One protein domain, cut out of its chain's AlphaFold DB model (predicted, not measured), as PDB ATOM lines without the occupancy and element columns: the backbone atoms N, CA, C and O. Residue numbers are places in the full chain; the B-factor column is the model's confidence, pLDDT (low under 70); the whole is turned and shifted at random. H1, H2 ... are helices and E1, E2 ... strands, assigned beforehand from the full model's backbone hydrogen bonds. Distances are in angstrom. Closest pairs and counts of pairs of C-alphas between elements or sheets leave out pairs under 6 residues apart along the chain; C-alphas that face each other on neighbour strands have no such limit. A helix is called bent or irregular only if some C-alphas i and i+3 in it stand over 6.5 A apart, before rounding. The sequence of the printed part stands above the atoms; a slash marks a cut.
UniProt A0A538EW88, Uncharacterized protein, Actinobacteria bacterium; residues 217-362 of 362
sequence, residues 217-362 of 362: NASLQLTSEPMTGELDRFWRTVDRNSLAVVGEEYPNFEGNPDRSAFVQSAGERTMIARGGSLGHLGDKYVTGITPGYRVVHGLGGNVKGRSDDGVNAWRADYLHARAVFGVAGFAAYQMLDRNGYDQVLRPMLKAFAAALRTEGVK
ATOM      1  N   ASN A 217     -33.922 -52.565  -7.059       92.81
ATOM      2  CA  ASN A 217     -33.189 -51.363  -7.477       92.81
ATOM      3  C   ASN A 217     -32.257 -51.613  -8.669       92.81
ATOM      4  O   ASN A 217     -32.299 -50.905  -9.669       92.81
ATOM      5  N   ALA A 218     -31.460 -52.680  -8.585       93.62
ATOM      6  CA  ALA A 218     -30.522 -53.054  -9.636       93.62
ATOM      7  C   ALA A 218     -31.230 -53.445 -10.948       93.62
ATOM      8  O   ALA A 218     -30.724 -53.163 -12.032       93.62
ATOM      9  N   SER A 219     -32.431 -54.027 -10.876       96.81
ATOM     10  CA  SER A 219     -33.238 -54.375 -12.051       96.81
ATOM     11  C   SER A 219     -33.766 -53.149 -12.797       96.81
ATOM     12  O   SER A 219     -34.090 -53.266 -13.979       96.81
ATOM     13  N   LEU A 220     -33.821 -51.966 -12.168       95.88
ATOM     14  CA  LEU A 220     -34.217 -50.726 -12.850       95.88
ATOM     15  C   LEU A 220     -33.252 -50.349 -13.981       95.88
ATOM     16  O   LEU A 220     -33.671 -49.659 -14.910       95.88
ATOM     17  N   GLN A 221     -32.015 -50.861 -13.984       95.88
ATOM     18  CA  GLN A 221     -31.106 -50.735 -15.128       95.88
ATOM     19  C   GLN A 221     -31.736 -51.252 -16.432       95.88
ATOM     20  O   GLN A 221     -31.481 -50.689 -17.495       95.88
ATOM     21  N   LEU A 222     -32.615 -52.261 -16.361       96.81
ATOM     22  CA  LEU A 222     -33.300 -52.824 -17.527       96.81
ATOM     23  C   LEU A 222     -34.114 -51.770 -18.305       96.81
ATOM     24  O   LEU A 222     -34.361 -51.937 -19.497       96.81
ATOM     25  N   THR A 223     -34.525 -50.675 -17.659       96.31
ATOM     26  CA  THR A 223     -35.255 -49.564 -18.304       96.31
ATOM     27  C   THR A 223     -34.392 -48.778 -19.298       96.31
ATOM     28  O   THR A 223     -34.911 -48.159 -20.231       96.31
ATOM     29  N   SER A 224     -33.070 -48.840 -19.134       95.44
ATOM     30  CA  SER A 224     -32.090 -48.179 -19.994       95.44
ATOM     31  C   SER A 224     -31.651 -49.041 -21.175       95.44
ATOM     32  O   SER A 224     -31.074 -48.504 -22.119       95.44
ATOM     33  N   GLU A 225     -31.941 -50.342 -21.167       95.62
ATOM     34  CA  GLU A 225     -31.501 -51.265 -22.215       95.62
ATOM     35  C   GLU A 225     -32.157 -50.963 -23.578       95.62
ATOM     36  O   GLU A 225     -33.269 -50.421 -23.641       95.62
ATOM     37  N   PRO A 226     -31.495 -51.300 -24.704       94.38
ATOM     38  CA  PRO A 226     -32.093 -51.184 -26.028       94.38
ATOM     39  C   PRO A 226     -33.414 -51.954 -26.129       94.38
ATOM     40  O   PRO A 226     -33.501 -53.134 -25.783       94.38
ATOM     41  N   MET A 227     -34.452 -51.293 -26.646       94.75
ATOM     42  CA  MET A 227     -35.780 -51.892 -26.746       94.75
ATOM     43  C   MET A 227     -35.829 -52.929 -27.872       94.75
ATOM     44  O   MET A 227     -35.945 -52.591 -29.048       94.75
ATOM     45  N   THR A 228     -35.760 -54.207 -27.506       95.19
ATOM     46  CA  THR A 228     -36.019 -55.328 -28.417       95.19
ATOM     47  C   THR A 228     -37.504 -55.690 -28.412       95.19
ATOM     48  O   THR A 228     -38.238 -55.355 -27.484       95.19
ATOM     49  N   GLY A 229     -37.965 -56.447 -29.413       95.62
ATOM     50  CA  GLY A 229     -39.348 -56.941 -29.426       95.62
ATOM     51  C   GLY A 229     -39.684 -57.877 -28.254       95.62
ATOM     52  O   GLY A 229     -40.846 -57.995 -27.876       95.62
ATOM     53  N   GLU A 230     -38.694 -58.550 -27.663       96.44
ATOM     54  CA  GLU A 230     -38.897 -59.344 -26.447       96.44
ATOM     55  C   GLU A 230     -39.039 -58.450 -25.214       96.44
ATOM     56  O   GLU A 230     -40.007 -58.614 -24.468       96.44
ATOM     57  N   LEU A 231     -38.149 -57.470 -25.052       96.75
ATOM     58  CA  LEU A 231     -38.174 -56.553 -23.918       96.75
ATOM     59  C   LEU A 231     -39.430 -55.666 -23.924       96.75
ATOM     60  O   LEU A 231     -40.049 -55.456 -22.884       96.75
ATOM     61  N   ASP A 232     -39.882 -55.234 -25.101       96.94
ATOM     62  CA  ASP A 232     -41.151 -54.522 -25.258       96.94
ATOM     63  C   ASP A 232     -42.344 -55.386 -24.808       96.94
ATOM     64  O   ASP A 232     -43.219 -54.931 -24.069       96.94
ATOM     65  N   ARG A 233     -42.369 -56.676 -25.177       97.44
ATOM     66  CA  ARG A 233     -43.404 -57.605 -24.688       97.44
ATOM     67  C   ARG A 233     -43.339 -57.800 -23.175       97.44
ATOM     68  O   ARG A 233     -44.392 -57.969 -22.553       97.44
ATOM     69  N   PHE A 234     -42.143 -57.809 -22.592       98.25
ATOM     70  CA  PHE A 234     -41.965 -57.860 -21.145       98.25
ATOM     71  C   PHE A 234     -42.593 -56.640 -20.475       98.25
ATOM     72  O   PHE A 234     -43.535 -56.807 -19.699       98.25
ATOM     73  N   TRP A 235     -42.190 -55.429 -20.856       98.19
ATOM     74  CA  TRP A 235     -42.723 -54.206 -20.258       98.19
ATOM     75  C   TRP A 235     -44.220 -54.018 -20.493       98.19
ATOM     76  O   TRP A 235     -44.926 -53.655 -19.559       98.19
ATOM     77  N   ARG A 236     -44.750 -54.373 -21.671       98.38
ATOM     78  CA  ARG A 236     -46.206 -54.403 -21.912       98.38
ATOM     79  C   ARG A 236     -46.947 -55.364 -20.984       98.38
ATOM     80  O   ARG A 236     -48.089 -55.102 -20.610       98.38
ATOM     81  N   THR A 237     -46.326 -56.492 -20.631       98.56
ATOM     82  CA  THR A 237     -46.915 -57.459 -19.693       98.56
ATOM     83  C   THR A 237     -46.924 -56.904 -18.271       98.56
ATOM     84  O   THR A 237     -47.939 -57.041 -17.590       98.56
ATOM     85  N   VAL A 238     -45.831 -56.265 -17.842       98.31
ATOM     86  CA  VAL A 238     -45.762 -55.581 -16.542       98.31
ATOM     87  C   VAL A 238     -46.809 -54.467 -16.498       98.31
ATOM     88  O   VAL A 238     -47.686 -54.478 -15.644       98.31
ATOM     89  N   ASP A 239     -46.810 -53.573 -17.487       98.19
ATOM     90  CA  ASP A 239     -47.743 -52.451 -17.577       98.19
ATOM     91  C   ASP A 239     -49.205 -52.903 -17.483       98.19
ATOM     92  O   ASP A 239     -49.936 -52.468 -16.594       98.19
ATOM     93  N   ARG A 240     -49.626 -53.852 -18.321       97.50
ATOM     94  CA  ARG A 240     -51.017 -54.318 -18.337       97.50
ATOM     95  C   ARG A 240     -51.472 -54.908 -17.002       97.50
ATOM     96  O   ARG A 240     -52.616 -54.694 -16.606       97.50
ATOM     97  N   ASN A 241     -50.611 -55.683 -16.349       98.00
ATOM     98  CA  ASN A 241     -50.975 -56.457 -15.164       98.00
ATOM     99  C   ASN A 241     -50.744 -55.689 -13.852       98.00
ATOM    100  O   ASN A 241     -51.174 -56.155 -12.798       98.00
ATOM    101  N   SER A 242     -50.129 -54.505 -13.899       98.00
ATOM    102  CA  SER A 242     -49.839 -53.696 -12.714       98.00
ATOM    103  C   SER A 242     -50.727 -52.450 -12.634       98.00
ATOM    104  O   SER A 242     -50.866 -51.693 -13.595       98.00
ATOM    105  N   LEU A 243     -51.307 -52.194 -11.462       97.56
ATOM    106  CA  LEU A 243     -51.919 -50.910 -11.115       97.56
ATOM    107  C   LEU A 243     -50.876 -49.903 -10.617       97.56
ATOM    108  O   LEU A 243     -51.103 -48.709 -10.753       97.56
ATOM    109  N   ALA A 244     -49.752 -50.377 -10.075       98.31
ATOM    110  CA  ALA A 244     -48.596 -49.580  -9.672       98.31
ATOM    111  C   ALA A 244     -47.317 -50.405  -9.836       98.31
ATOM    112  O   ALA A 244     -47.358 -51.636  -9.713       98.31
ATOM    113  N   VAL A 245     -46.192 -49.731 -10.069       98.19
ATOM    114  CA  VAL A 245     -44.866 -50.339  -9.933       98.19
ATOM    115  C   VAL A 245     -44.088 -49.652  -8.839       98.19
ATOM    116  O   VAL A 245     -44.066 -48.433  -8.773       98.19
ATOM    117  N   VAL A 246     -43.474 -50.432  -7.966       98.38
ATOM    118  CA  VAL A 246     -42.692 -49.919  -6.850       98.38
ATOM    119  C   VAL A 246     -41.235 -50.136  -7.191       98.38
ATOM    120  O   VAL A 246     -40.801 -51.280  -7.300       98.38
ATOM    121  N   GLY A 247     -40.476 -49.063  -7.369       97.38
ATOM    122  CA  GLY A 247     -39.028 -49.201  -7.366       97.38
ATOM    123  C   GLY A 247     -38.547 -49.294  -5.929       97.38
ATOM    124  O   GLY A 247     -38.877 -48.444  -5.101       97.38
ATOM    125  N   GLU A 248     -37.796 -50.344  -5.629       94.31
ATOM    126  CA  GLU A 248     -37.130 -50.472  -4.344       94.31
ATOM    127  C   GLU A 248     -35.937 -49.518  -4.311       94.31
ATOM    128  O   GLU A 248     -34.930 -49.729  -4.986       94.31
ATOM    129  N   GLU A 249     -36.058 -48.415  -3.582       94.75
ATOM    130  CA  GLU A 249     -35.021 -47.400  -3.453       94.75
ATOM    131  C   GLU A 249     -34.262 -47.629  -2.138       94.75
ATOM    132  O   GLU A 249     -34.844 -47.736  -1.055       94.75
ATOM    133  N   TYR A 250     -32.931 -47.682  -2.230       91.69
ATOM    134  CA  TYR A 250     -32.046 -48.011  -1.106       91.69
ATOM    135  C   TYR A 250     -31.102 -46.856  -0.756       91.69
ATOM    136  O   TYR A 250     -29.880 -47.031  -0.776       91.69
ATOM    137  N   PRO A 251     -31.606 -45.640  -0.471       93.38
ATOM    138  CA  PRO A 251     -30.715 -44.554  -0.117       93.38
ATOM    139  C   PRO A 251     -30.069 -44.806   1.249       93.38
ATOM    140  O   PRO A 251     -30.732 -45.179   2.220       93.38
ATOM    141  N   ASN A 252     -28.777 -44.513   1.353       93.12
ATOM    142  CA  ASN A 252     -28.165 -44.257   2.650       93.12
ATOM    143  C   ASN A 252     -28.714 -42.935   3.192       93.12
ATOM    144  O   ASN A 252     -28.785 -41.944   2.462       93.12
ATOM    145  N   PHE A 253     -29.057 -42.898   4.478       93.06
ATOM    146  CA  PHE A 253     -29.578 -41.704   5.144       93.06
ATOM    147  C   PHE A 253     -28.431 -40.757   5.513       93.06
ATOM    148  O   PHE A 253     -28.200 -40.435   6.679       93.06
ATOM    149  N   GLU A 254     -27.664 -40.340   4.513       90.94
ATOM    150  CA  GLU A 254     -26.477 -39.501   4.633       90.94
ATOM    151  C   GLU A 254     -26.459 -38.412   3.555       90.94
ATOM    152  O   GLU A 254     -27.163 -38.491   2.547       90.94
ATOM    153  N   GLY A 255     -25.662 -37.367   3.783       93.56
ATOM    154  CA  GLY A 255     -25.528 -36.259   2.840       93.56
ATOM    155  C   GLY A 255     -26.848 -35.536   2.550       93.56
ATOM    156  O   GLY A 255     -27.719 -35.429   3.416       93.56
ATOM    157  N   ASN A 256     -26.964 -35.017   1.325       96.50
ATOM    158  CA  ASN A 256     -28.110 -34.236   0.868       96.50
ATOM    159  C   ASN A 256     -29.259 -35.168   0.394       96.50
ATOM    160  O   ASN A 256     -29.048 -35.943  -0.547       96.50
ATOM    161  N   PRO A 257     -30.457 -35.086   1.004       96.88
ATOM    162  CA  PRO A 257     -31.601 -35.930   0.658       96.88
ATOM    163  C   PRO A 257     -32.154 -35.684  -0.757       96.88
ATOM    164  O   PRO A 257     -32.501 -36.657  -1.424       96.88
ATOM    165  N   ASP A 258     -32.159 -34.448  -1.266       97.00
ATOM    166  CA  ASP A 258     -32.604 -34.123  -2.634       97.00
ATOM    167  C   ASP A 258     -31.713 -34.781  -3.690       97.00
ATOM    168  O   ASP A 258     -32.188 -35.359  -4.672       97.00
ATOM    169  N   ARG A 259     -30.392 -34.749  -3.472       97.50
ATOM    170  CA  ARG A 259     -29.430 -35.418  -4.356       97.50
ATOM    171  C   ARG A 259     -29.649 -36.927  -4.347       97.50
ATOM    172  O   ARG A 259     -29.615 -37.546  -5.410       97.50
ATOM    173  N   SER A 260     -29.886 -37.515  -3.177       96.94
ATOM    174  CA  SER A 260     -30.216 -38.938  -3.068       96.94
ATOM    175  C   SER A 260     -31.527 -39.261  -3.783       96.94
ATOM    176  O   SER A 260     -31.568 -40.228  -4.538       96.94
ATOM    177  N   ALA A 261     -32.562 -38.431  -3.635       97.31
ATOM    178  CA  ALA A 261     -33.828 -38.590  -4.346       97.31
ATOM    179  C   ALA A 261     -33.640 -38.522  -5.868       97.31
ATOM    180  O   ALA A 261     -34.210 -39.333  -6.598       97.31
ATOM    181  N   PHE A 262     -32.793 -37.615  -6.367       96.75
ATOM    182  CA  PHE A 262     -32.459 -37.527  -7.791       96.75
ATOM    183  C   PHE A 262     -31.713 -38.770  -8.295       96.75
ATOM    184  O   PHE A 262     -31.980 -39.261  -9.392       96.75
ATOM    185  N   VAL A 263     -30.773 -39.307  -7.515       95.62
ATOM    186  CA  VAL A 263     -30.045 -40.524  -7.901       95.62
ATOM    187  C   VAL A 263     -30.985 -41.731  -7.924       95.62
ATOM    188  O   VAL A 263     -31.022 -42.452  -8.918       95.62
ATOM    189  N   GLN A 264     -31.788 -41.917  -6.876       95.25
ATOM    190  CA  GLN A 264     -32.685 -43.069  -6.742       95.25
ATOM    191  C   GLN A 264     -33.822 -43.064  -7.778       95.25
ATOM    192  O   GLN A 264     -34.246 -44.120  -8.235       95.25
ATOM    193  N   SER A 265     -34.254 -41.889  -8.243       95.75
ATOM    194  CA  SER A 265     -35.284 -41.759  -9.286       95.75
ATOM    195  C   SER A 265     -34.785 -41.971 -10.722       95.75
ATOM    196  O   SER A 265     -35.540 -41.772 -11.673       95.75
ATOM    197  N   ALA A 266     -33.527 -42.379 -10.934       95.94
ATOM    198  CA  ALA A 266     -32.981 -42.571 -12.280       95.94
ATOM    199  C   ALA A 266     -33.777 -43.589 -13.120       95.94
ATOM    200  O   ALA A 266     -34.013 -43.348 -14.306       95.94
ATOM    201  N   GLY A 267     -34.228 -44.691 -12.508       95.50
ATOM    202  CA  GLY A 267     -35.058 -45.699 -13.173       95.50
ATOM    203  C   GLY A 267     -36.406 -45.136 -13.624       95.50
ATOM    204  O   GLY A 267     -36.738 -45.218 -14.801       95.50
ATOM    205  N   GLU A 268     -37.139 -44.486 -12.715       97.25
ATOM    206  CA  GLU A 268     -38.408 -43.799 -13.006       97.25
ATOM    207  C   GLU A 268     -38.257 -42.780 -14.142       97.25
ATOM    208  O   GLU A 268     -38.989 -42.827 -15.130       97.25
ATOM    209  N   ARG A 269     -37.273 -41.879 -14.054       96.81
ATOM    210  CA  ARG A 269     -37.069 -40.865 -15.099       96.81
ATOM    211  C   ARG A 269     -36.748 -41.488 -16.450       96.81
ATOM    212  O   ARG A 269     -37.196 -40.984 -17.476       96.81
ATOM    213  N   THR A 270     -35.994 -42.585 -16.458       97.06
ATOM    214  CA  THR A 270     -35.711 -43.333 -17.686       97.06
ATOM    215  C   THR A 270     -36.989 -43.945 -18.253       97.06
ATOM    216  O   THR A 270     -37.230 -43.827 -19.452       97.06
ATOM    217  N   MET A 271     -37.844 -44.534 -17.408       97.31
ATOM    218  CA  MET A 271     -39.154 -45.047 -17.820       97.31
ATOM    219  C   MET A 271     -39.996 -43.957 -18.497       97.31
ATOM    220  O   MET A 271     -40.455 -44.153 -19.622       97.31
ATOM    221  N   ILE A 272     -40.124 -42.790 -17.855       96.75
ATOM    222  CA  ILE A 272     -40.870 -41.635 -18.379       96.75
ATOM    223  C   ILE A 272     -40.292 -41.182 -19.726       96.75
ATOM    224  O   ILE A 272     -41.024 -41.078 -20.710       96.75
ATOM    225  N   ALA A 273     -38.973 -40.980 -19.806       96.94
ATOM    226  CA  ALA A 273     -38.306 -40.510 -21.021       96.94
ATOM    227  C   ALA A 273     -38.432 -41.485 -22.206       96.94
ATOM    228  O   ALA A 273     -38.428 -41.059 -23.360       96.94
ATOM    229  N   ARG A 274     -38.547 -42.794 -21.940       95.56
ATOM    230  CA  ARG A 274     -38.733 -43.827 -22.971       95.56
ATOM    231  C   ARG A 274     -40.143 -43.828 -23.574       95.56
ATOM    232  O   ARG A 274     -40.289 -44.249 -24.721       95.56
ATOM    233  N   GLY A 275     -41.163 -43.381 -22.837       94.06
ATOM    234  CA  GLY A 275     -42.553 -43.392 -23.298       94.06
ATOM    235  C   GLY A 275     -43.127 -44.804 -23.514       94.06
ATOM    236  O   GLY A 275     -42.585 -45.808 -23.043       94.06
ATOM    237  N   GLY A 276     -44.268 -44.897 -24.205       94.19
ATOM    238  CA  GLY A 276     -44.969 -46.170 -24.429       94.19
ATOM    239  C   GLY A 276     -45.348 -46.867 -23.115       94.19
ATOM    240  O   GLY A 276     -45.697 -46.209 -22.137       94.19
ATOM    241  N   SER A 277     -45.240 -48.200 -23.059       95.50
ATOM    242  CA  SER A 277     -45.516 -48.935 -21.812       95.50
ATOM    243  C   SER A 277     -44.531 -48.629 -20.687       95.50
ATOM    244  O   SER A 277     -44.919 -48.723 -19.529       95.50
ATOM    245  N   LEU A 278     -43.285 -48.242 -20.989       96.56
ATOM    246  CA  LEU A 278     -42.359 -47.767 -19.956       96.56
ATOM    247  C   LEU A 278     -42.806 -46.411 -19.406       96.56
ATOM    248  O   LEU A 278     -42.862 -46.254 -18.195       96.56
ATOM    249  N   GLY A 279     -43.224 -45.479 -20.263       97.38
ATOM    250  CA  GLY A 279     -43.790 -44.196 -19.835       97.38
ATOM    251  C   GLY A 279     -44.988 -44.380 -18.904       97.38
ATOM    252  O   GLY A 279     -44.985 -43.854 -17.798       97.38
ATOM    253  N   HIS A 280     -45.939 -45.240 -19.286       97.31
ATOM    254  CA  HIS A 280     -47.090 -45.579 -18.438       97.31
ATOM    255  C   HIS A 280     -46.698 -46.229 -17.102       97.31
ATOM    256  O   HIS A 280     -47.399 -46.066 -16.104       97.31
ATOM    257  N   LEU A 281     -45.607 -47.003 -17.070       97.94
ATOM    258  CA  LEU A 281     -45.048 -47.548 -15.830       97.94
ATOM    259  C   LEU A 281     -44.448 -46.441 -14.958       97.94
ATOM    260  O   LEU A 281     -44.685 -46.449 -13.752       97.94
ATOM    261  N   GLY A 282     -43.747 -45.482 -15.565       97.62
ATOM    262  CA  GLY A 282     -43.270 -44.267 -14.905       97.62
ATOM    263  C   GLY A 282     -44.408 -43.457 -14.280       97.62
ATOM    264  O   GLY A 282     -44.329 -43.105 -13.110       97.62
ATOM    265  N   ASP A 283     -45.520 -43.272 -14.997       96.81
ATOM    266  CA  ASP A 283     -46.690 -42.519 -14.507       96.81
ATOM    267  C   ASP A 283     -47.357 -43.139 -13.265       96.81
ATOM    268  O   ASP A 283     -48.047 -42.451 -12.508       96.81
ATOM    269  N   LYS A 284     -47.174 -44.450 -13.055       97.38
ATOM    270  CA  LYS A 284     -47.682 -45.203 -11.896       97.38
ATOM    271  C   LYS A 284     -46.566 -45.695 -10.966       97.38
ATOM    272  O   LYS A 284     -46.773 -46.655 -10.213       97.38
ATOM    273  N   TYR A 285     -45.396 -45.062 -11.037       98.38
ATOM    274  CA  TYR A 285     -44.236 -45.399 -10.225       98.38
ATOM    275  C   TYR A 285     -44.433 -44.952  -8.773       98.38
ATOM    276  O   TYR A 285     -44.788 -43.815  -8.486       98.38
ATOM    277  N   VAL A 286     -44.188 -45.859  -7.841       98.50
ATOM    278  CA  VAL A 286     -44.287 -45.664  -6.397       98.50
ATOM    279  C   VAL A 286     -42.884 -45.767  -5.817       98.50
ATOM    280  O   VAL A 286     -42.179 -46.749  -6.047       98.50
ATOM    281  N   THR A 287     -42.484 -44.781  -5.018       98.06
ATOM    282  CA  THR A 287     -41.204 -44.842  -4.309       98.06
ATOM    283  C   THR A 287     -41.309 -45.802  -3.138       98.06
ATOM    284  O   THR A 287     -41.982 -45.507  -2.148       98.06
ATOM    285  N   GLY A 288     -40.636 -46.945  -3.233       96.88
ATOM    286  CA  GLY A 288     -40.453 -47.847  -2.109       96.88
ATOM    287  C   GLY A 288     -39.189 -47.515  -1.345       96.88
ATOM    288  O   GLY A 288     -38.131 -47.409  -1.946       96.88
ATOM    289  N   ILE A 289     -39.278 -47.432  -0.019       94.75
ATOM    290  CA  ILE A 289     -38.107 -47.329   0.854       94.75
ATOM    291  C   ILE A 289     -38.231 -48.269   2.054       94.75
ATOM    292  O   ILE A 289     -39.331 -48.582   2.526       94.75
ATOM    293  N   THR A 290     -37.089 -48.660   2.613       91.06
ATOM    294  CA  THR A 290     -37.063 -49.283   3.939       91.06
ATOM    295  C   THR A 290     -37.242 -48.223   5.036       91.06
ATOM    296  O   THR A 290     -36.891 -47.053   4.847       91.06
ATOM    297  N   PRO A 291     -37.735 -48.599   6.232       89.25
ATOM    298  CA  PRO A 291     -37.752 -47.680   7.367       89.25
ATOM    299  C   PRO A 291     -36.353 -47.244   7.840       89.25
ATOM    300  O   PRO A 291     -36.241 -46.191   8.467       89.25
ATOM    301  N   GLY A 292     -35.306 -48.014   7.509       84.75
ATOM    302  CA  GLY A 292     -33.899 -47.612   7.605       84.75
ATOM    303  C   GLY A 292     -33.160 -47.946   8.906       84.75
ATOM    304  O   GLY A 292     -32.039 -47.485   9.088       84.75
ATOM    305  N   TYR A 293     -33.734 -48.743   9.806       82.69
ATOM    306  CA  TYR A 293     -33.144 -49.112  11.105       82.69
ATOM    307  C   TYR A 293     -32.656 -50.560  11.205       82.69
ATOM    308  O   TYR A 293     -31.888 -50.891  12.110       82.69
ATOM    309  N   ARG A 294     -33.070 -51.426  10.279       70.00
ATOM    310  CA  ARG A 294     -32.429 -52.718  10.032       70.00
ATOM    311  C   ARG A 294     -31.417 -52.539   8.903       70.00
ATOM    312  O   ARG A 294     -31.797 -52.447   7.741       70.00
ATOM    313  N   VAL A 295     -30.136 -52.493   9.257       60.16
ATOM    314  CA  VAL A 295     -29.043 -52.373   8.286       60.16
ATOM    315  C   VAL A 295     -28.619 -53.777   7.865       60.16
ATOM    316  O   VAL A 295     -27.894 -54.461   8.583       60.16
ATOM    317  N   VAL A 296     -29.105 -54.222   6.709       67.56
ATOM    318  CA  VAL A 296     -28.544 -55.371   5.983       67.56
ATOM    319  C   VAL A 296     -27.784 -54.814   4.786       67.56
ATOM    320  O   VAL A 296     -28.175 -53.788   4.225       67.56
ATOM    321  N   HIS A 297     -26.687 -55.468   4.408       67.44
ATOM    322  CA  HIS A 297     -25.901 -55.068   3.246       67.44
ATOM    323  C   HIS A 297     -26.805 -54.886   2.013       67.44
ATOM    324  O   HIS A 297     -27.511 -55.813   1.623       67.44
ATOM    325  N   GLY A 298     -26.774 -53.694   1.410       71.56
ATOM    326  CA  GLY A 298     -27.542 -53.363   0.204       71.56
ATOM    327  C   GLY A 298     -28.933 -52.750   0.421       71.56
ATOM    328  O   GLY A 298     -29.538 -52.356  -0.565       71.56
ATOM    329  N   LEU A 299     -29.428 -52.607   1.662       77.88
ATOM    330  CA  LEU A 299     -30.770 -52.046   1.937       77.88
ATOM    331  C   LEU A 299     -30.796 -50.542   2.284       77.88
ATOM    332  O   LEU A 299     -31.859 -49.998   2.606       77.88
ATOM    333  N   GLY A 300     -29.644 -49.869   2.239       85.31
ATOM    334  CA  GLY A 300     -29.515 -48.462   2.626       85.31
ATOM    335  C   GLY A 300     -29.863 -48.209   4.099       85.31
ATOM    336  O   GLY A 300     -29.628 -49.051   4.969       85.31
ATOM    337  N   GLY A 301     -30.427 -47.035   4.389       89.31
ATOM    338  CA  GLY A 301     -30.896 -46.654   5.723       89.31
ATOM    339  C   GLY A 301     -29.857 -45.921   6.575       89.31
ATOM    340  O   GLY A 301     -28.971 -45.230   6.067       89.31
ATOM    341  N   ASN A 302     -29.967 -46.048   7.898       91.12
ATOM    342  CA  ASN A 302     -29.146 -45.356   8.893       91.12
ATOM    343  C   ASN A 302     -27.734 -45.962   9.041       91.12
ATOM    344  O   ASN A 302     -27.300 -46.346  10.127       91.12
ATOM    345  N   VAL A 303     -26.991 -46.037   7.937       87.44
ATOM    346  CA  VAL A 303     -25.662 -46.669   7.855       87.44
ATOM    347  C   VAL A 303     -24.571 -45.945   8.657       87.44
ATOM    348  O   VAL A 303     -23.494 -46.496   8.869       87.44
ATOM    349  N   LYS A 304     -24.833 -44.712   9.110       86.88
ATOM    350  CA  LYS A 304     -23.917 -43.905   9.935       86.88
ATOM    351  C   LYS A 304     -24.323 -43.823  11.409       86.88
ATOM    352  O   LYS A 304     -23.685 -43.089  12.153       86.88
ATOM    353  N   GLY A 305     -25.373 -44.532  11.833       87.69
ATOM    354  CA  GLY A 305     -25.814 -44.521  13.232       87.69
ATOM    355  C   GLY A 305     -26.260 -43.139  13.729       87.69
ATOM    356  O   GLY A 305     -25.972 -42.767  14.863       87.69
ATOM    357  N   ARG A 306     -26.941 -42.361  12.881       89.38
ATOM    358  CA  ARG A 306     -27.544 -41.064  13.232       89.38
ATOM    359  C   ARG A 306     -28.603 -41.237  14.323       89.38
ATOM    360  O   ARG A 306     -29.188 -42.313  14.453       89.38
ATOM    361  N   SER A 307     -28.875 -40.155  15.051       92.06
ATOM    362  CA  SER A 307     -30.000 -40.081  15.985       92.06
ATOM    363  C   SER A 307     -31.340 -40.256  15.269       92.06
ATOM    364  O   SER A 307     -31.446 -40.020  14.062       92.06
ATOM    365  N   ASP A 308     -32.376 -40.609  16.029       90.50
ATOM    366  CA  ASP A 308     -33.722 -40.793  15.484       90.50
ATOM    367  C   ASP A 308     -34.260 -39.532  14.809       90.50
ATOM    368  O   ASP A 308     -34.786 -39.602  13.699       90.50
ATOM    369  N   ASP A 309     -34.046 -38.363  15.412       92.44
ATOM    370  CA  ASP A 309     -34.426 -37.081  14.813       92.44
ATOM    371  C   ASP A 309     -33.695 -36.831  13.491       92.44
ATOM    372  O   ASP A 309     -34.302 -36.400  12.512       92.44
ATOM    373  N   GLY A 310     -32.402 -37.170  13.427       93.81
ATOM    374  CA  GLY A 310     -31.605 -37.030  12.212       93.81
ATOM    375  C   GLY A 310     -32.066 -37.957  11.086       93.81
ATOM    376  O   GLY A 310     -32.099 -37.541   9.928       93.81
ATOM    377  N   VAL A 311     -32.444 -39.196  11.413       93.25
ATOM    378  CA  VAL A 311     -33.037 -40.144  10.458       93.25
ATOM    379  C   VAL A 311     -34.397 -39.649   9.976       93.25
ATOM    380  O   VAL A 311     -34.666 -39.650   8.774       93.25
ATOM    381  N   ASN A 312     -35.250 -39.211  10.900       94.62
ATOM    382  CA  ASN A 312     -36.599 -38.758  10.592       94.62
ATOM    383  C   ASN A 312     -36.599 -37.501   9.720       94.62
ATOM    384  O   ASN A 312     -37.346 -37.466   8.744       94.62
ATOM    385  N   ALA A 313     -35.742 -36.523  10.026       95.69
ATOM    386  CA  ALA A 313     -35.577 -35.318   9.219       95.69
ATOM    387  C   ALA A 313     -35.097 -35.665   7.802       95.69
ATOM    388  O   ALA A 313     -35.766 -35.336   6.828       95.69
ATOM    389  N   TRP A 314     -34.010 -36.439   7.687       96.69
ATOM    390  CA  TRP A 314     -33.462 -36.821   6.384       96.69
ATOM    391  C   TRP A 314     -34.485 -37.577   5.523       96.69
ATOM    392  O   TRP A 314     -34.637 -37.304   4.334       96.69
ATOM    393  N   ARG A 315     -35.224 -38.515   6.128       95.69
ATOM    394  CA  ARG A 315     -36.265 -39.288   5.440       95.69
ATOM    395  C   ARG A 315     -37.432 -38.409   4.993       95.69
ATOM    396  O   ARG A 315     -37.954 -38.631   3.905       95.69
ATOM    397  N   ALA A 316     -37.853 -37.445   5.811       96.69
ATOM    398  CA  ALA A 316     -38.916 -36.514   5.445       96.69
ATOM    399  C   ALA A 316     -38.521 -35.662   4.229       96.69
ATOM    400  O   ALA A 316     -39.296 -35.590   3.276       96.69
ATOM    401  N   ASP A 317     -37.304 -35.119   4.224       97.56
ATOM    402  CA  ASP A 317     -36.781 -34.323   3.109       97.56
ATOM    403  C   ASP A 317     -36.652 -35.164   1.831       97.56
ATOM    404  O   ASP A 317     -37.083 -34.745   0.759       97.56
ATOM    405  N   TYR A 318     -36.152 -36.400   1.945       97.88
ATOM    406  CA  TYR A 318     -36.066 -37.330   0.816       97.88
ATOM    407  C   TYR A 318     -37.441 -37.603   0.193       97.88
ATOM    408  O   TYR A 318     -37.613 -37.531  -1.022       97.88
ATOM    409  N   LEU A 319     -38.438 -37.914   1.026       97.50
ATOM    410  CA  LEU A 319     -39.797 -38.205   0.570       97.50
ATOM    411  C   LEU A 319     -40.467 -36.977  -0.046       97.50
ATOM    412  O   LEU A 319     -41.179 -37.107  -1.041       97.50
ATOM    413  N   HIS A 320     -40.217 -35.790   0.507       97.19
ATOM    414  CA  HIS A 320     -40.670 -34.538  -0.085       97.19
ATOM    415  C   HIS A 320     -40.053 -34.326  -1.474       97.19
ATOM    416  O   HIS A 320     -40.788 -34.102  -2.435       97.19
ATOM    417  N   ALA A 321     -38.738 -34.502  -1.621       97.19
ATOM    418  CA  ALA A 321     -38.055 -34.409  -2.910       97.19
ATOM    419  C   ALA A 321     -38.598 -35.425  -3.932       97.19
ATOM    420  O   ALA A 321     -38.813 -35.096  -5.099       97.19
ATOM    421  N   ARG A 322     -38.897 -36.659  -3.500       97.31
ATOM    422  CA  ARG A 322     -39.538 -37.664  -4.363       97.31
ATOM    423  C   ARG A 322     -40.952 -37.268  -4.776       97.31
ATOM    424  O   ARG A 322     -41.287 -37.462  -5.940       97.31
ATOM    425  N   ALA A 323     -41.744 -36.665  -3.886       96.00
ATOM    426  CA  ALA A 323     -43.054 -36.116  -4.244       96.00
ATOM    427  C   ALA A 323     -42.943 -35.026  -5.323       96.00
ATOM    428  O   ALA A 323     -43.726 -35.034  -6.267       96.00
ATOM    429  N   VAL A 324     -41.941 -34.143  -5.229       93.38
ATOM    430  CA  VAL A 324     -41.679 -33.093  -6.231       93.38
ATOM    431  C   VAL A 324     -41.307 -33.682  -7.600       93.38
ATOM    432  O   VAL A 324     -41.680 -33.116  -8.625       93.38
ATOM    433  N   PHE A 325     -40.637 -34.839  -7.647       90.62
ATOM    434  CA  PHE A 325     -40.371 -35.553  -8.905       90.62
ATOM    435  C   PHE A 325     -41.599 -36.238  -9.525       90.62
ATOM    436  O   PHE A 325     -41.513 -36.671 -10.671       90.62
ATOM    437  N   GLY A 326     -42.735 -36.281  -8.822       91.19
ATOM    438  CA  GLY A 326     -44.019 -36.674  -9.400       91.19
ATOM    439  C   GLY A 326     -44.365 -38.159  -9.307       91.19
ATOM    440  O   GLY A 326     -44.857 -38.735 -10.272       91.19
ATOM    441  N   VAL A 327     -44.166 -38.770  -8.138       95.94
ATOM    442  CA  VAL A 327     -44.474 -40.192  -7.907       95.94
ATOM    443  C   VAL A 327     -45.969 -40.461  -7.682       95.94
ATOM    444  O   VAL A 327     -46.701 -39.662  -7.099       95.94
ATOM    445  N   ALA A 328     -46.415 -41.660  -8.050       97.12
ATOM    446  CA  ALA A 328     -47.768 -42.182  -7.850       97.12
ATOM    447  C   ALA A 328     -48.020 -42.763  -6.446       97.12
ATOM    448  O   ALA A 328     -49.000 -43.483  -6.220       97.12
ATOM    449  N   GLY A 329     -47.136 -42.495  -5.487       97.50
ATOM    450  CA  GLY A 329     -47.302 -42.922  -4.106       97.50
ATOM    451  C   GLY A 329     -46.005 -43.303  -3.413       97.50
ATOM    452  O   GLY A 329     -44.911 -43.154  -3.959       97.50
ATOM    453  N   PHE A 330     -46.158 -43.860  -2.212       98.31
ATOM    454  CA  PHE A 330     -45.043 -44.321  -1.387       98.31
ATOM    455  C   PHE A 330     -45.271 -45.734  -0.856       98.31
ATOM    456  O   PHE A 330     -46.387 -46.109  -0.497       98.31
ATOM    457  N   ALA A 331     -44.200 -46.513  -0.767       97.62
ATOM    458  CA  ALA A 331     -44.215 -47.857  -0.221       97.62
ATOM    459  C   ALA A 331     -43.211 -48.003   0.926       97.62
ATOM    460  O   ALA A 331     -42.084 -47.514   0.856       97.62
ATOM    461  N   ALA A 332     -43.629 -48.700   1.978       94.94
ATOM    462  CA  ALA A 332     -42.767 -49.174   3.047       94.94
ATOM    463  C   ALA A 332     -42.590 -50.682   2.903       94.94
ATOM    464  O   ALA A 332     -43.580 -51.410   2.784       94.94
ATOM    465  N   TYR A 333     -41.352 -51.156   2.964       91.19
ATOM    466  CA  TYR A 333     -41.062 -52.583   2.944       91.19
ATOM    467  C   TYR A 333     -39.944 -52.950   3.928       91.19
ATOM    468  O   TYR A 333     -39.277 -52.080   4.486       91.19
ATOM    469  N   GLN A 334     -39.775 -54.247   4.193       87.69
ATOM    470  CA  GLN A 334     -38.874 -54.789   5.225       87.69
ATOM    471  C   GLN A 334     -39.182 -54.232   6.630       87.69
ATOM    472  O   GLN A 334     -38.296 -53.758   7.346       87.69
ATOM    473  N   MET A 335     -40.452 -54.288   7.048       88.81
ATOM    474  CA  MET A 335     -40.915 -53.823   8.369       88.81
ATOM    475  C   MET A 335     -40.759 -54.909   9.449       88.81
ATOM    476  O   MET A 335     -41.678 -55.194  10.217       88.81
ATOM    477  N   LEU A 336     -39.582 -55.531   9.484       84.94
ATOM    478  CA  LEU A 336     -39.191 -56.566  10.442       84.94
ATOM    479  C   LEU A 336     -38.192 -56.002  11.462       84.94
ATOM    480  O   LEU A 336     -37.549 -54.979  11.224       84.94
ATOM    481  N   ASP A 337     -38.030 -56.676  12.600       86.31
ATOM    482  CA  ASP A 337     -37.124 -56.251  13.678       86.31
ATOM    483  C   ASP A 337     -37.347 -54.775  14.069       86.31
ATOM    484  O   ASP A 337     -38.487 -54.322  14.189       86.31
ATOM    485  N   ARG A 338     -36.268 -53.989  14.218       86.75
ATOM    486  CA  ARG A 338     -36.334 -52.556  14.551       86.75
ATOM    487  C   ARG A 338     -37.116 -51.723  13.533       86.75
ATOM    488  O   ARG A 338     -37.681 -50.704  13.918       86.75
ATOM    489  N   ASN A 339     -37.188 -52.139  12.264       88.31
ATOM    490  CA  ASN A 339     -38.003 -51.442  11.264       88.31
ATOM    491  C   ASN A 339     -39.506 -51.563  11.554       88.31
ATOM    492  O   ASN A 339     -40.271 -50.720  11.097       88.31
ATOM    493  N   GLY A 340     -39.928 -52.590  12.298       86.94
ATOM    494  CA  GLY A 340     -41.324 -52.834  12.659       86.94
ATOM    495  C   GLY A 340     -41.783 -52.146  13.949       86.94
ATOM    496  O   GLY A 340     -42.913 -52.371  14.377       86.94
ATOM    497  N   TYR A 341     -40.930 -51.353  14.607       90.50
ATOM    498  CA  TYR A 341     -41.260 -50.702  15.881       90.50
ATOM    499  C   TYR A 341     -42.077 -49.418  15.669       90.50
ATOM    500  O   TYR A 341     -41.846 -48.682  14.708       90.50
ATOM    501  N   ASP A 342     -42.994 -49.100  16.595       90.25
ATOM    502  CA  ASP A 342     -43.875 -47.917  16.487       90.25
ATOM    503  C   ASP A 342     -43.071 -46.619  16.340       90.25
ATOM    504  O   ASP A 342     -43.364 -45.807  15.462       90.25
ATOM    505  N   GLN A 343     -41.994 -46.479  17.122       90.44
ATOM    506  CA  GLN A 343     -41.090 -45.324  17.087       90.44
ATOM    507  C   GLN A 343     -40.440 -45.088  15.712       90.44
ATOM    508  O   GLN A 343     -40.000 -43.981  15.428       90.44
ATOM    509  N   VAL A 344     -40.405 -46.107  14.846       91.69
ATOM    510  CA  VAL A 344     -39.865 -46.026  13.483       91.69
ATOM    511  C   VAL A 344     -40.983 -45.859  12.452       91.69
ATOM    512  O   VAL A 344     -40.893 -44.984  11.584       91.69
ATOM    513  N   LEU A 345     -42.040 -46.674  12.548       93.38
ATOM    514  CA  LEU A 345     -43.147 -46.704  11.588       93.38
ATOM    515  C   LEU A 345     -44.018 -45.448  11.652       93.38
ATOM    516  O   LEU A 345     -44.400 -44.903  10.617       93.38
ATOM    517  N   ARG A 346     -44.321 -44.951  12.853       94.62
ATOM    518  CA  ARG A 346     -45.164 -43.764  13.035       94.62
ATOM    519  C   ARG A 346     -44.573 -42.513  12.373       94.62
ATOM    520  O   ARG A 346     -45.296 -41.889  11.592       94.62
ATOM    521  N   PRO A 347     -43.309 -42.113  12.620       95.25
ATOM    522  CA  PRO A 347     -42.737 -40.963  11.921       95.25
ATOM    523  C   PRO A 347     -42.591 -41.206  10.415       95.25
ATOM    524  O   PRO A 347     -42.792 -40.275   9.640       95.25
ATOM    525  N   MET A 348     -42.336 -42.444   9.978       95.50
ATOM    526  CA  MET A 348     -42.273 -42.784   8.552       95.50
ATOM    527  C   MET A 348     -43.597 -42.521   7.837       95.50
ATOM    528  O   MET A 348     -43.639 -41.835   6.819       95.50
ATOM    529  N   LEU A 349     -44.693 -43.046   8.383       96.94
ATOM    530  CA  LEU A 349     -46.013 -42.906   7.780       96.94
ATOM    531  C   LEU A 349     -46.526 -41.465   7.878       96.94
ATOM    532  O   LEU A 349     -47.218 -41.002   6.973       96.94
ATOM    533  N   LYS A 350     -46.139 -40.715   8.919       96.94
ATOM    534  CA  LYS A 350     -46.353 -39.259   8.966       96.94
ATOM    535  C   LYS A 350     -45.599 -38.535   7.849       96.94
ATOM    536  O   LYS A 350     -46.168 -37.636   7.236       96.94
ATOM    537  N   ALA A 351     -44.364 -38.937   7.547       97.12
ATOM    538  CA  ALA A 351     -43.610 -38.379   6.428       97.12
ATOM    539  C   ALA A 351     -44.258 -38.722   5.073       97.12
ATOM    540  O   ALA A 351     -44.366 -37.842   4.224       97.12
ATOM    541  N   PHE A 352     -44.797 -39.940   4.898       97.56
ATOM    542  CA  PHE A 352     -45.627 -40.272   3.727       97.56
ATOM    543  C   PHE A 352     -46.840 -39.341   3.631       97.56
ATOM    544  O   PHE A 352     -47.105 -38.777   2.574       97.56
ATOM    545  N   ALA A 353     -47.564 -39.141   4.738       96.75
ATOM    546  CA  ALA A 353     -48.729 -38.259   4.768       96.75
ATOM    547  C   ALA A 353     -48.381 -36.816   4.379       96.75
ATOM    548  O   ALA A 353     -49.153 -36.184   3.661       96.75
ATOM    549  N   ALA A 354     -47.244 -36.300   4.852       96.62
ATOM    550  CA  ALA A 354     -46.764 -34.964   4.517       96.62
ATOM    551  C   ALA A 354     -46.376 -34.857   3.034       96.62
ATOM    552  O   ALA A 354     -46.859 -33.961   2.348       96.62
ATOM    553  N   ALA A 355     -45.591 -35.809   2.522       96.69
ATOM    554  CA  ALA A 355     -45.141 -35.823   1.132       96.69
ATOM    555  C   ALA A 355     -46.303 -35.949   0.130       96.69
ATOM    556  O   ALA A 355     -46.319 -35.260  -0.884       96.69
ATOM    557  N   LEU A 356     -47.328 -36.750   0.444       94.94
ATOM    558  CA  LEU A 356     -48.541 -36.878  -0.379       94.94
ATOM    559  C   LEU A 356     -49.418 -35.613  -0.401       94.94
ATOM    560  O   LEU A 356     -50.360 -35.540  -1.184       94.94
ATOM    561  N   ARG A 357     -49.171 -34.635   0.480       92.50
ATOM    562  CA  ARG A 357     -49.883 -33.345   0.487       92.50
ATOM    563  C   ARG A 357     -49.124 -32.243  -0.250       92.50
ATOM    564  O   ARG A 357     -49.703 -31.171  -0.440       92.50
ATOM    565  N   THR A 358     -47.872 -32.487  -0.637       84.31
ATOM    566  CA  THR A 358     -47.067 -31.559  -1.438       84.31
ATOM    567  C   THR A 358     -47.796 -31.226  -2.741       84.31
ATOM    568  O   THR A 358     -48.402 -32.098  -3.371       84.31
ATOM    569  N   GLU A 359     -47.767 -29.953  -3.137       56.66
ATOM    570  CA  GLU A 359     -48.338 -29.501  -4.407       56.66
ATOM    571  C   GLU A 359     -47.687 -30.267  -5.567       56.66
ATOM    572  O   GLU A 359     -46.469 -30.272  -5.710       56.66
ATOM    573  N   GLY A 360     -48.504 -30.988  -6.337       53.09
ATOM    574  CA  GLY A 360     -48.049 -31.944  -7.350       53.09
ATOM    575  C   GLY A 360     -48.765 -33.290  -7.250       53.09
ATOM    576  O   GLY A 360     -49.140 -33.832  -8.278       53.09
ATOM    577  N   VAL A 361     -49.067 -33.766  -6.033       53.75
ATOM    578  CA  VAL A 361     -49.705 -35.079  -5.756       53.75
ATOM    579  C   VAL A 361     -51.239 -34.984  -5.566       53.75
ATOM    580  O   VAL A 361     -51.867 -35.834  -4.935       53.75
ATOM    581  N   LYS A 362     -51.869 -33.917  -6.083       40.94
ATOM    582  CA  LYS A 362     -53.320 -33.661  -5.965       40.94
ATOM    583  C   LYS A 362     -54.094 -34.013  -7.228       40.94
ATOM    584  O   LYS A 362     -53.626 -33.664  -8.335       40.94
TER     585      LYS A 362
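What this domain is: This is residues 217 to 362 of the 362 residues of an uncharacterized protein of Actinobacteria bacterium (UniProt A0A538EW88). A small, strongly twisted sheet of three parallel strands sits in the middle of the domain, between two groups of helices that make its longest direction. Toward one end H1, H4, H5 and H2 follow one another, each touching the next; toward the other end H6 and H8 run side by side, H3 crosses H6, and the short H7 lies out near the long link 290 to 307. The printed part has 146 residues, with eight named helices and three named strands in the order H1 H2 E1 H3 H4 H5 E2 H6 E3 H7 H8; the sheet runs E1 E2 E3, and the class is mostly helix. The whole is compact, with a radius of gyration of the C-alphas of 15.6 A and spans of 49 by 35 by 26 A.

Where its parts are: H1 is residues 217 to 224, beginning at C-alpha 217 at (-33.189, -51.363, -7.477). H2, residues 229 to 241, is 18.4 A from first to last C-alpha, and E1, residues 242 to 249, follows at once and is 18.6 A long. Three short helices come next: H3 at residues 257 to 264, H4 at 266 to 274 and H5 at 276 to 283. E2 is residues 285 to 289. H6, residues 308 to 324, is the longest helix, 24.4 A, beginning at C-alpha 308 at (-33.722, -40.793, 15.484). E3 is residues 329 to 332 and H7 residues 337 to 340. H8, residues 342 to 355, is 19.6 A long and ends at C-alpha 355 at (-45.141, -35.823, 1.132); it is neither bent nor irregular, but only just: C-alphas 344 and 347 are 6.0 A apart.

How they stand to each other: E1 and E2 are parallel neighbours at 38 degrees, with N 286 and O 245 at 2.7 A and N 249 and O 288 at 2.8 A, within hydrogen-bond range. E2 and E3 are parallel neighbours at 29 degrees, with N 331 and O 287 at 2.8 A. Two strand-helix-strand units, parallel neighbour strands with helices between them, follow: E1, H3 H4 H5, E2, and E2, H6, E3, the latter with a right-handed crossover. H1 only grazes the sheet with residues 217 to 220. It touches H4 at a shallow tilt of 23 degrees, the same way; their closest C-alphas, Leu 220 and Gly 267, are 5.1 A apart. H4 is on the sheet at a height of 11.6 A, over E1 and E2, and runs along the strands, at 1 degree to E1 on the local plane. H4 and H5 form a helical hairpin, C-alphas of Ile 272 and Gly 279 closest at 4.1 A. H5 stands up from the sheet, its line rising 63 degrees. H2 touches H5 at a steep tilt of 42 degrees, with the C-alphas of Arg 236 and Ser 277 closest at 5.5 A. H3 touches H6 at a steep tilt of 58 degrees, C-alphas of Pro 257 and Tyr 318 closest at 4.7 A. H6 touches H8 at a shallow tilt of 27 degrees, the same way, C-alphas of His 320 and Ala 355 closest at 4.8 A. H7 touches no helix. In H2, H3, H4, H5 and H6 every O i to N i+4 pair is within hydrogen-bond range; in H8 9 of 10 are, in H1 0 of 4, beside 5 of 5 O i to N i+3 pairs, and H7 is too short for such a pair.

The domain as a whole: The C-alphas farthest apart, those of Gly 229 and Ser 307, are 49.3 A apart. The printed part has no cut and ends at the chain's last residue, 362. The link from E2 to H6, residues 290 to 307, is long. The mean pLDDT of the printed part is 92.4; residues 295 to 297 and 359 to 362 are under 70.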